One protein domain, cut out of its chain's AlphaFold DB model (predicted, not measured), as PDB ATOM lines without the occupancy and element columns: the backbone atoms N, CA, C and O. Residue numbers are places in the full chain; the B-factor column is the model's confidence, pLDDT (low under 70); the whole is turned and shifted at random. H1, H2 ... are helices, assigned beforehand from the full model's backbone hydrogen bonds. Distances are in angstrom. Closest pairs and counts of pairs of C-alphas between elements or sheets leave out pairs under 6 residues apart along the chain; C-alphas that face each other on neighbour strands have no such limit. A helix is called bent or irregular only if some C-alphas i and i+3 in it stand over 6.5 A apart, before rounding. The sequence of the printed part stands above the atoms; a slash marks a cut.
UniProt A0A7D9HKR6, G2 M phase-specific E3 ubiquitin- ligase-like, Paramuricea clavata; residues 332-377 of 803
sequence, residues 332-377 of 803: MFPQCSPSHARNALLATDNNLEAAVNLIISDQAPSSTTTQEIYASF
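This is residues 332 to 377 of the 803 residues of the protein "G2 M phase-specific E3 ubiquitin- ligase-like" of Paramuricea clavata (UniProt A0A7D9HKR6). A helix of 12 residues, H2, runs through the middle, with H1 meeting it in a V whose point lies at the tight link between them, residues 348 to 351. Beyond the other end of H2 the chain turns through residues 364 to 369 into H3, a short helix set crosswise to H2 and only loosely met by it, on the far side of H2 from H1. The printed part has 46 residues, with three named helices in the order H1, H2, H3 and no named strand; the class is all helix. The whole is compact, with a radius of gyration of the C-alphas of 10.8 A, and the C-alphas span 27 by 18 by 17 A.

H2, residues 352 to 363, is the longest helix. It touches H1, residues 338 to 347, with 10 pairs of C-alphas within 8 A. Their closest C-alphas are those of Ala 344 and Ala 355, 5.0 A apart. The two helices run opposite ways at a steep tilt of 59 degrees, and their centres are 9.8 A apart. H2 and H3, residues 370 to 375, are close but not clearly touching: their closest C-alphas, those of Ile 360 and Ile 373, are 7.8 A apart. The lines of H2 and H3 stand about perpendicular, at 87 degrees, with 13.1 A from centre to centre. H1 and H3 are apart. In H2 and H3 every O i to N i+4 pair is within hydrogen-bond range, and in H1 5 of 6 are.

H2 measures 16.6 A from its first to its last C-alpha, from Leu 352 at (1.453, -13.983, 287.620) to Gln 363 at (13.064, -3.689, 293.559). H1 is 14.3 A long in the same measure and begins at Pro 338, with its C-alpha at (15.965, -17.841, 290.035). H3, from Thr 370 to Ala 375, is 8.7 A long and ends with C-alpha 375 at (9.581, 4.304, 283.562). No helix is bent or irregular.

The two C-alphas farthest apart are those of Asp 349 and Ser 367, at 28.4 A. The C-alphas of the first and last printed residues, Met 332 and Phe 377, are 9.2 A apart. The printed part has no cut. The link from H1 to H2 is tight, with 4 residues, and the link from H2 to H3 is short, with 6 residues; no link is long. The mean pLDDT of the printed part is 73.6. Residues 363 to 377 are under 70, and of these Gln 363 belongs to H2. The mean pLDDT is 85 in H1, 85 in H2 and 47 in H3.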
ATOM      1  N   MET A 332      10.468 -10.984 281.697       87.12
ATOM      2  CA  MET A 332      10.177  -9.634 282.217       87.12
ATOM      3  C   MET A 332      11.328  -9.059 283.059       87.12
ATOM      4  O   MET A 332      11.588  -7.858 283.016       87.12
ATOM      5  N   PHE A 333      12.021  -9.901 283.836       85.94
ATOM      6  CA  PHE A 333      13.095  -9.481 284.737       85.94
ATOM      7  C   PHE A 333      14.360 -10.348 284.581       85.94
ATOM      8  O   PHE A 333      14.684 -11.117 285.490       85.94
ATOM      9  N   PRO A 334      15.168 -10.169 283.514       79.88
ATOM     10  CA  PRO A 334      16.410 -10.934 283.319       79.88
ATOM     11  C   PRO A 334      17.444 -10.765 284.448       79.88
ATOM     12  O   PRO A 334      18.349 -11.580 284.604       79.88
ATOM     13  N   GLN A 335      17.299  -9.703 285.249       77.50
ATOM     14  CA  GLN A 335      18.148  -9.382 286.403       77.50
ATOM     15  C   GLN A 335      17.706 -10.110 287.691       77.50
ATOM     16  O   GLN A 335      18.404 -10.078 288.707       77.50
ATOM     17  N   CYS A 336      16.523 -10.733 287.683       80.94
ATOM     18  CA  CYS A 336      15.931 -11.391 288.839       80.94
ATOM     19  C   CYS A 336      16.596 -12.748 289.102       80.94
ATOM     20  O   CYS A 336      16.786 -13.564 288.201       80.94
ATOM     21  N   SER A 337      16.935 -13.032 290.364       82.94
ATOM     22  CA  SER A 337      17.523 -14.332 290.702       82.94
ATOM     23  C   SER A 337      16.482 -15.469 290.604       82.94
ATOM     24  O   SER A 337      15.356 -15.298 291.081       82.94
ATOM     25  N   PRO A 338      16.854 -16.671 290.111       80.50
ATOM     26  CA  PRO A 338      15.965 -17.841 290.035       80.50
ATOM     27  C   PRO A 338      15.282 -18.252 291.348       80.50
ATOM     28  O   PRO A 338      14.262 -18.941 291.327       80.50
ATOM     29  N   SER A 339      15.851 -17.872 292.495       82.19
ATOM     30  CA  SER A 339      15.246 -18.050 293.818       82.19
ATOM     31  C   SER A 339      14.217 -16.967 294.148       82.19
ATOM     32  O   SER A 339      13.189 -17.284 294.730       82.19
ATOM     33  N   HIS A 340      14.453 -15.711 293.763       83.50
ATOM     34  CA  HIS A 340      13.506 -14.616 293.989       83.50
ATOM     35  C   HIS A 340      12.242 -14.790 293.128       83.50
ATOM     36  O   HIS A 340      11.144 -14.765 293.671       83.50
ATOM     37  N   ALA A 341      12.384 -15.097 291.831       84.00
ATOM     38  CA  ALA A 341      11.247 -15.367 290.941       84.00
ATOM     39  C   ALA A 341      10.356 -16.528 291.439       84.00
ATOM     40  O   ALA A 341       9.133 -16.405 291.484       84.00
ATOM     41  N   ARG A 342      10.963 -17.640 291.889       84.12
ATOM     42  CA  ARG A 342      10.217 -18.768 292.484       84.12
ATOM     43  C   ARG A 342       9.567 -18.406 293.818       84.12
ATOM     44  O   ARG A 342       8.429 -18.798 294.049       84.12
ATOM     45  N   ASN A 343      10.259 -17.664 294.683       85.50
ATOM     46  CA  ASN A 343       9.690 -17.225 295.957       85.50
ATOM     47  C   ASN A 343       8.492 -16.287 295.752       85.50
ATOM     48  O   ASN A 343       7.533 -16.393 296.508       85.50
ATOM     49  N   ALA A 344       8.519 -15.424 294.729       86.56
ATOM     50  CA  ALA A 344       7.397 -14.555 294.389       86.56
ATOM     51  C   ALA A 344       6.160 -15.364 293.962       86.56
ATOM     52  O   ALA A 344       5.110 -15.207 294.573       86.56
ATOM     53  N   LEU A 345       6.299 -16.297 293.006       86.81
ATOM     54  CA  LEU A 345       5.203 -17.190 292.588       86.81
ATOM     55  C   LEU A 345       4.629 -18.011 293.756       86.81
ATOM     56  O   LEU A 345       3.413 -18.121 293.900       86.81
ATOM     57  N   LEU A 346       5.494 -18.552 294.620       86.69
ATOM     58  CA  LEU A 346       5.079 -19.306 295.810       86.69
ATOM     59  C   LEU A 346       4.398 -18.433 296.878       86.69
ATOM     60  O   LEU A 346       3.618 -18.956 297.670       86.69
ATOM     61  N   ALA A 347       4.684 -17.130 296.919       87.19
ATOM     62  CA  ALA A 347       4.050 -16.181 297.834       87.19
ATOM     63  C   ALA A 347       2.694 -15.656 297.327       87.19
ATOM     64  O   ALA A 347       1.961 -15.041 298.101       87.19
ATOM     65  N   THR A 348       2.356 -15.886 296.053       87.00
ATOM     66  CA  THR A 348       1.143 -15.367 295.398       87.00
ATOM     67  C   THR A 348       0.240 -16.462 294.822       87.00
ATOM     68  O   THR A 348      -0.541 -16.199 293.909       87.00
ATOM     69  N   ASP A 349       0.346 -17.694 295.333       87.00
ATOM     70  CA  ASP A 349      -0.416 -18.871 294.878       87.00
ATOM     71  C   ASP A 349      -0.325 -19.108 293.348       87.00
ATOM     72  O   ASP A 349      -1.279 -19.533 292.698       87.00
ATOM     73  N   ASN A 350       0.854 -18.841 292.770       84.31
ATOM     74  CA  ASN A 350       1.167 -18.851 291.333       84.31
ATOM     75  C   ASN A 350       0.412 -17.812 290.474       84.31
ATOM     76  O   ASN A 350       0.414 -17.912 289.249       84.31
ATOM     77  N   ASN A 351      -0.197 -16.780 291.067       87.88
ATOM     78  CA  ASN A 351      -0.759 -15.667 290.302       87.88
ATOM     79  C   ASN A 351       0.366 -14.789 289.711       87.88
ATOM     80  O   ASN A 351       1.152 -14.197 290.460       87.88
ATOM     81  N   LEU A 352       0.414 -14.699 288.374       86.06
ATOM     82  CA  LEU A 352       1.453 -13.983 287.620       86.06
ATOM     83  C   LEU A 352       1.456 -12.475 287.891       86.06
ATOM     84  O   LEU A 352       2.507 -11.921 288.195       86.06
ATOM     85  N   GLU A 353       0.295 -11.814 287.826       87.62
ATOM     86  CA  GLU A 353       0.189 -10.371 288.074       87.62
ATOM     87  C   GLU A 353       0.653 -10.020 289.492       87.62
ATOM     88  O   GLU A 353       1.424  -9.081 289.689       87.62
ATOM     89  N   ALA A 354       0.217 -10.784 290.491       86.50
ATOM     90  CA  ALA A 354       0.619 -10.577 291.874       86.50
ATOM     91  C   ALA A 354       2.124 -10.830 292.074       86.50
ATOM     92  O   ALA A 354       2.774 -10.054 292.773       86.50
ATOM     93  N   ALA A 355       2.697 -11.860 291.437       87.12
ATOM     94  CA  ALA A 355       4.134 -12.139 291.505       87.12
ATOM     95  C   ALA A 355       4.963 -11.017 290.855       87.12
ATOM     96  O   ALA A 355       5.941 -10.559 291.439       87.12
ATOM     97  N   VAL A 356       4.544 -10.526 289.685       87.38
ATOM     98  CA  VAL A 356       5.179  -9.400 288.984       87.38
ATOM     99  C   VAL A 356       5.107  -8.124 289.827       87.38
ATOM    100  O   VAL A 356       6.132  -7.482 290.044       87.38
ATOM    101  N   ASN A 357       3.939  -7.789 290.382       86.69
ATOM    102  CA  ASN A 357       3.783  -6.628 291.266       86.69
ATOM    103  C   ASN A 357       4.631  -6.738 292.549       86.69
ATOM    104  O   ASN A 357       5.200  -5.740 292.989       86.69
ATOM    105  N   LEU A 358       4.765  -7.941 293.124       87.12
ATOM    106  CA  LEU A 358       5.630  -8.191 294.280       87.12
ATOM    107  C   LEU A 358       7.107  -7.940 293.936       87.12
ATOM    108  O   LEU A 358       7.764  -7.171 294.636       87.12
ATOM    109  N   ILE A 359       7.600  -8.492 292.822       86.38
ATOM    110  CA  ILE A 359       8.980  -8.294 292.334       86.38
ATOM    111  C   ILE A 359       9.266  -6.808 292.059       86.38
ATOM    112  O   ILE A 359      10.327  -6.304 292.426       86.38
ATOM    113  N   ILE A 360       8.309  -6.085 291.466       85.12
ATOM    114  CA  ILE A 360       8.398  -4.631 291.248       85.12
ATOM    115  C   ILE A 360       8.502  -3.885 292.586       85.12
ATOM    116  O   ILE A 360       9.312  -2.966 292.713       85.12
ATOM    117  N   SER A 361       7.724  -4.285 293.597       84.00
ATOM    118  CA  SER A 361       7.761  -3.655 294.924       84.00
ATOM    119  C   SER A 361       9.048  -3.950 295.708       84.00
ATOM    120  O   SER A 361       9.556  -3.055 296.379       84.00
ATOM    121  N   ASP A 362       9.624  -5.147 295.558       81.50
ATOM    122  CA  ASP A 362      10.895  -5.543 296.182       81.50
ATOM    123  C   ASP A 362      12.117  -4.853 295.540       81.50
ATOM    124  O   ASP A 362      13.159  -4.711 296.182       81.50
ATOM    125  N   GLN A 363      12.008  -4.417 294.278       69.62
ATOM    126  CA  GLN A 363      13.064  -3.689 293.559       69.62
ATOM    127  C   GLN A 363      12.960  -2.158 293.695       69.62
ATOM    128  O   GLN A 363      13.896  -1.444 293.332       69.62
ATOM    129  N   ALA A 364      11.853  -1.636 294.231       57.56
ATOM    130  CA  ALA A 364      11.615  -0.202 294.332       57.56
ATOM    131  C   ALA A 364      12.447   0.461 295.456       57.56
ATOM    132  O   ALA A 364      12.327   0.081 296.625       57.56
ATOM    133  N   PRO A 365      13.243   1.513 295.171       52.38
ATOM    134  CA  PRO A 365      13.819   2.341 296.226       52.38
ATOM    135  C   PRO A 365      12.705   3.074 296.992       52.38
ATOM    136  O   PRO A 365      11.694   3.487 296.426       52.38
ATOM    137  N   SER A 366      12.894   3.255 298.301       49.28
ATOM    138  CA  SER A 366      11.830   3.577 299.269       49.28
ATOM    139  C   SER A 366      11.278   5.018 299.231       49.28
ATOM    140  O   SER A 366      10.893   5.557 300.271       49.28
ATOM    141  N   SER A 367      11.286   5.677 298.071       49.81
ATOM    142  CA  SER A 367      10.784   7.044 297.873       49.81
ATOM    143  C   SER A 367      10.430   7.361 296.409       49.81
ATOM    144  O   SER A 367      10.617   8.498 295.978       49.81
ATOM    145  N   THR A 368       9.975   6.373 295.634       44.69
ATOM    146  CA  THR A 368       9.714   6.511 294.189       44.69
ATOM    147  C   THR A 368       8.292   6.060 293.845       44.69
ATOM    148  O   THR A 368       7.777   5.095 294.408       44.69
ATOM    149  N   THR A 369       7.630   6.799 292.958       48.19
ATOM    150  CA  THR A 369       6.209   6.642 292.608       48.19
ATOM    151  C   THR A 369       6.015   5.509 291.600       48.19
ATOM    152  O   THR A 369       6.880   5.277 290.762       48.19
ATOM    153  N   THR A 370       4.858   4.837 291.587       46.94
ATOM    154  CA  THR A 370       4.594   3.697 290.682       46.94
ATOM    155  C   THR A 370       4.836   4.014 289.198       46.94
ATOM    156  O   THR A 370       5.352   3.174 288.472       46.94
ATOM    157  N   GLN A 371       4.540   5.240 288.747       45.31
ATOM    158  CA  GLN A 371       4.832   5.689 287.376       45.31
ATOM    159  C   GLN A 371       6.338   5.841 287.099       45.31
ATOM    160  O   GLN A 371       6.800   5.472 286.025       45.31
ATOM    161  N   GLU A 372       7.112   6.334 288.068       44.06
ATOM    162  CA  GLU A 372       8.575   6.454 287.966       44.06
ATOM    163  C   GLU A 372       9.243   5.068 287.993       44.06
ATOM    164  O   GLU A 372      10.216   4.833 287.280       44.06
ATOM    165  N   ILE A 373       8.677   4.122 288.753       49.59
ATOM    166  CA  ILE A 373       9.100   2.716 288.752       49.59
ATOM    167  C   ILE A 373       8.839   2.088 287.373       49.59
ATOM    168  O   ILE A 373       9.756   1.502 286.800       49.59
ATOM    169  N   TYR A 374       7.650   2.258 286.783       50.09
ATOM    170  CA  TYR A 374       7.373   1.750 285.430       50.09
ATOM    171  C   TYR A 374       8.270   2.370 284.348       50.09
ATOM    172  O   TYR A 374       8.693   1.650 283.445       50.09
ATOM    173  N   ALA A 375       8.615   3.658 284.457       45.50
ATOM    174  CA  ALA A 375       9.581   4.304 283.562       45.50
ATOM    175  C   ALA A 375      11.011   3.747 283.726       45.50
ATOM    176  O   ALA A 375      11.769   3.685 282.764       45.50
ATOM    177  N   SER A 376      11.386   3.277 284.922       47.69
ATOM    178  CA  SER A 376      12.709   2.673 285.157       47.69
ATOM    179  C   SER A 376      12.901   1.279 284.530       47.69
ATOM    180  O   SER A 376      14.029   0.790 284.479       47.69
ATOM    181  N   PHE A 377      11.831   0.658 284.013       49.91
ATOM    182  CA  PHE A 377      11.856  -0.646 283.335       49.91
ATOM    183  C   PHE A 377      11.768  -0.557 281.792       49.91
ATOM    184  O   PHE A 377      11.405  -1.535 281.134       49.91
TER     185      PHE A 377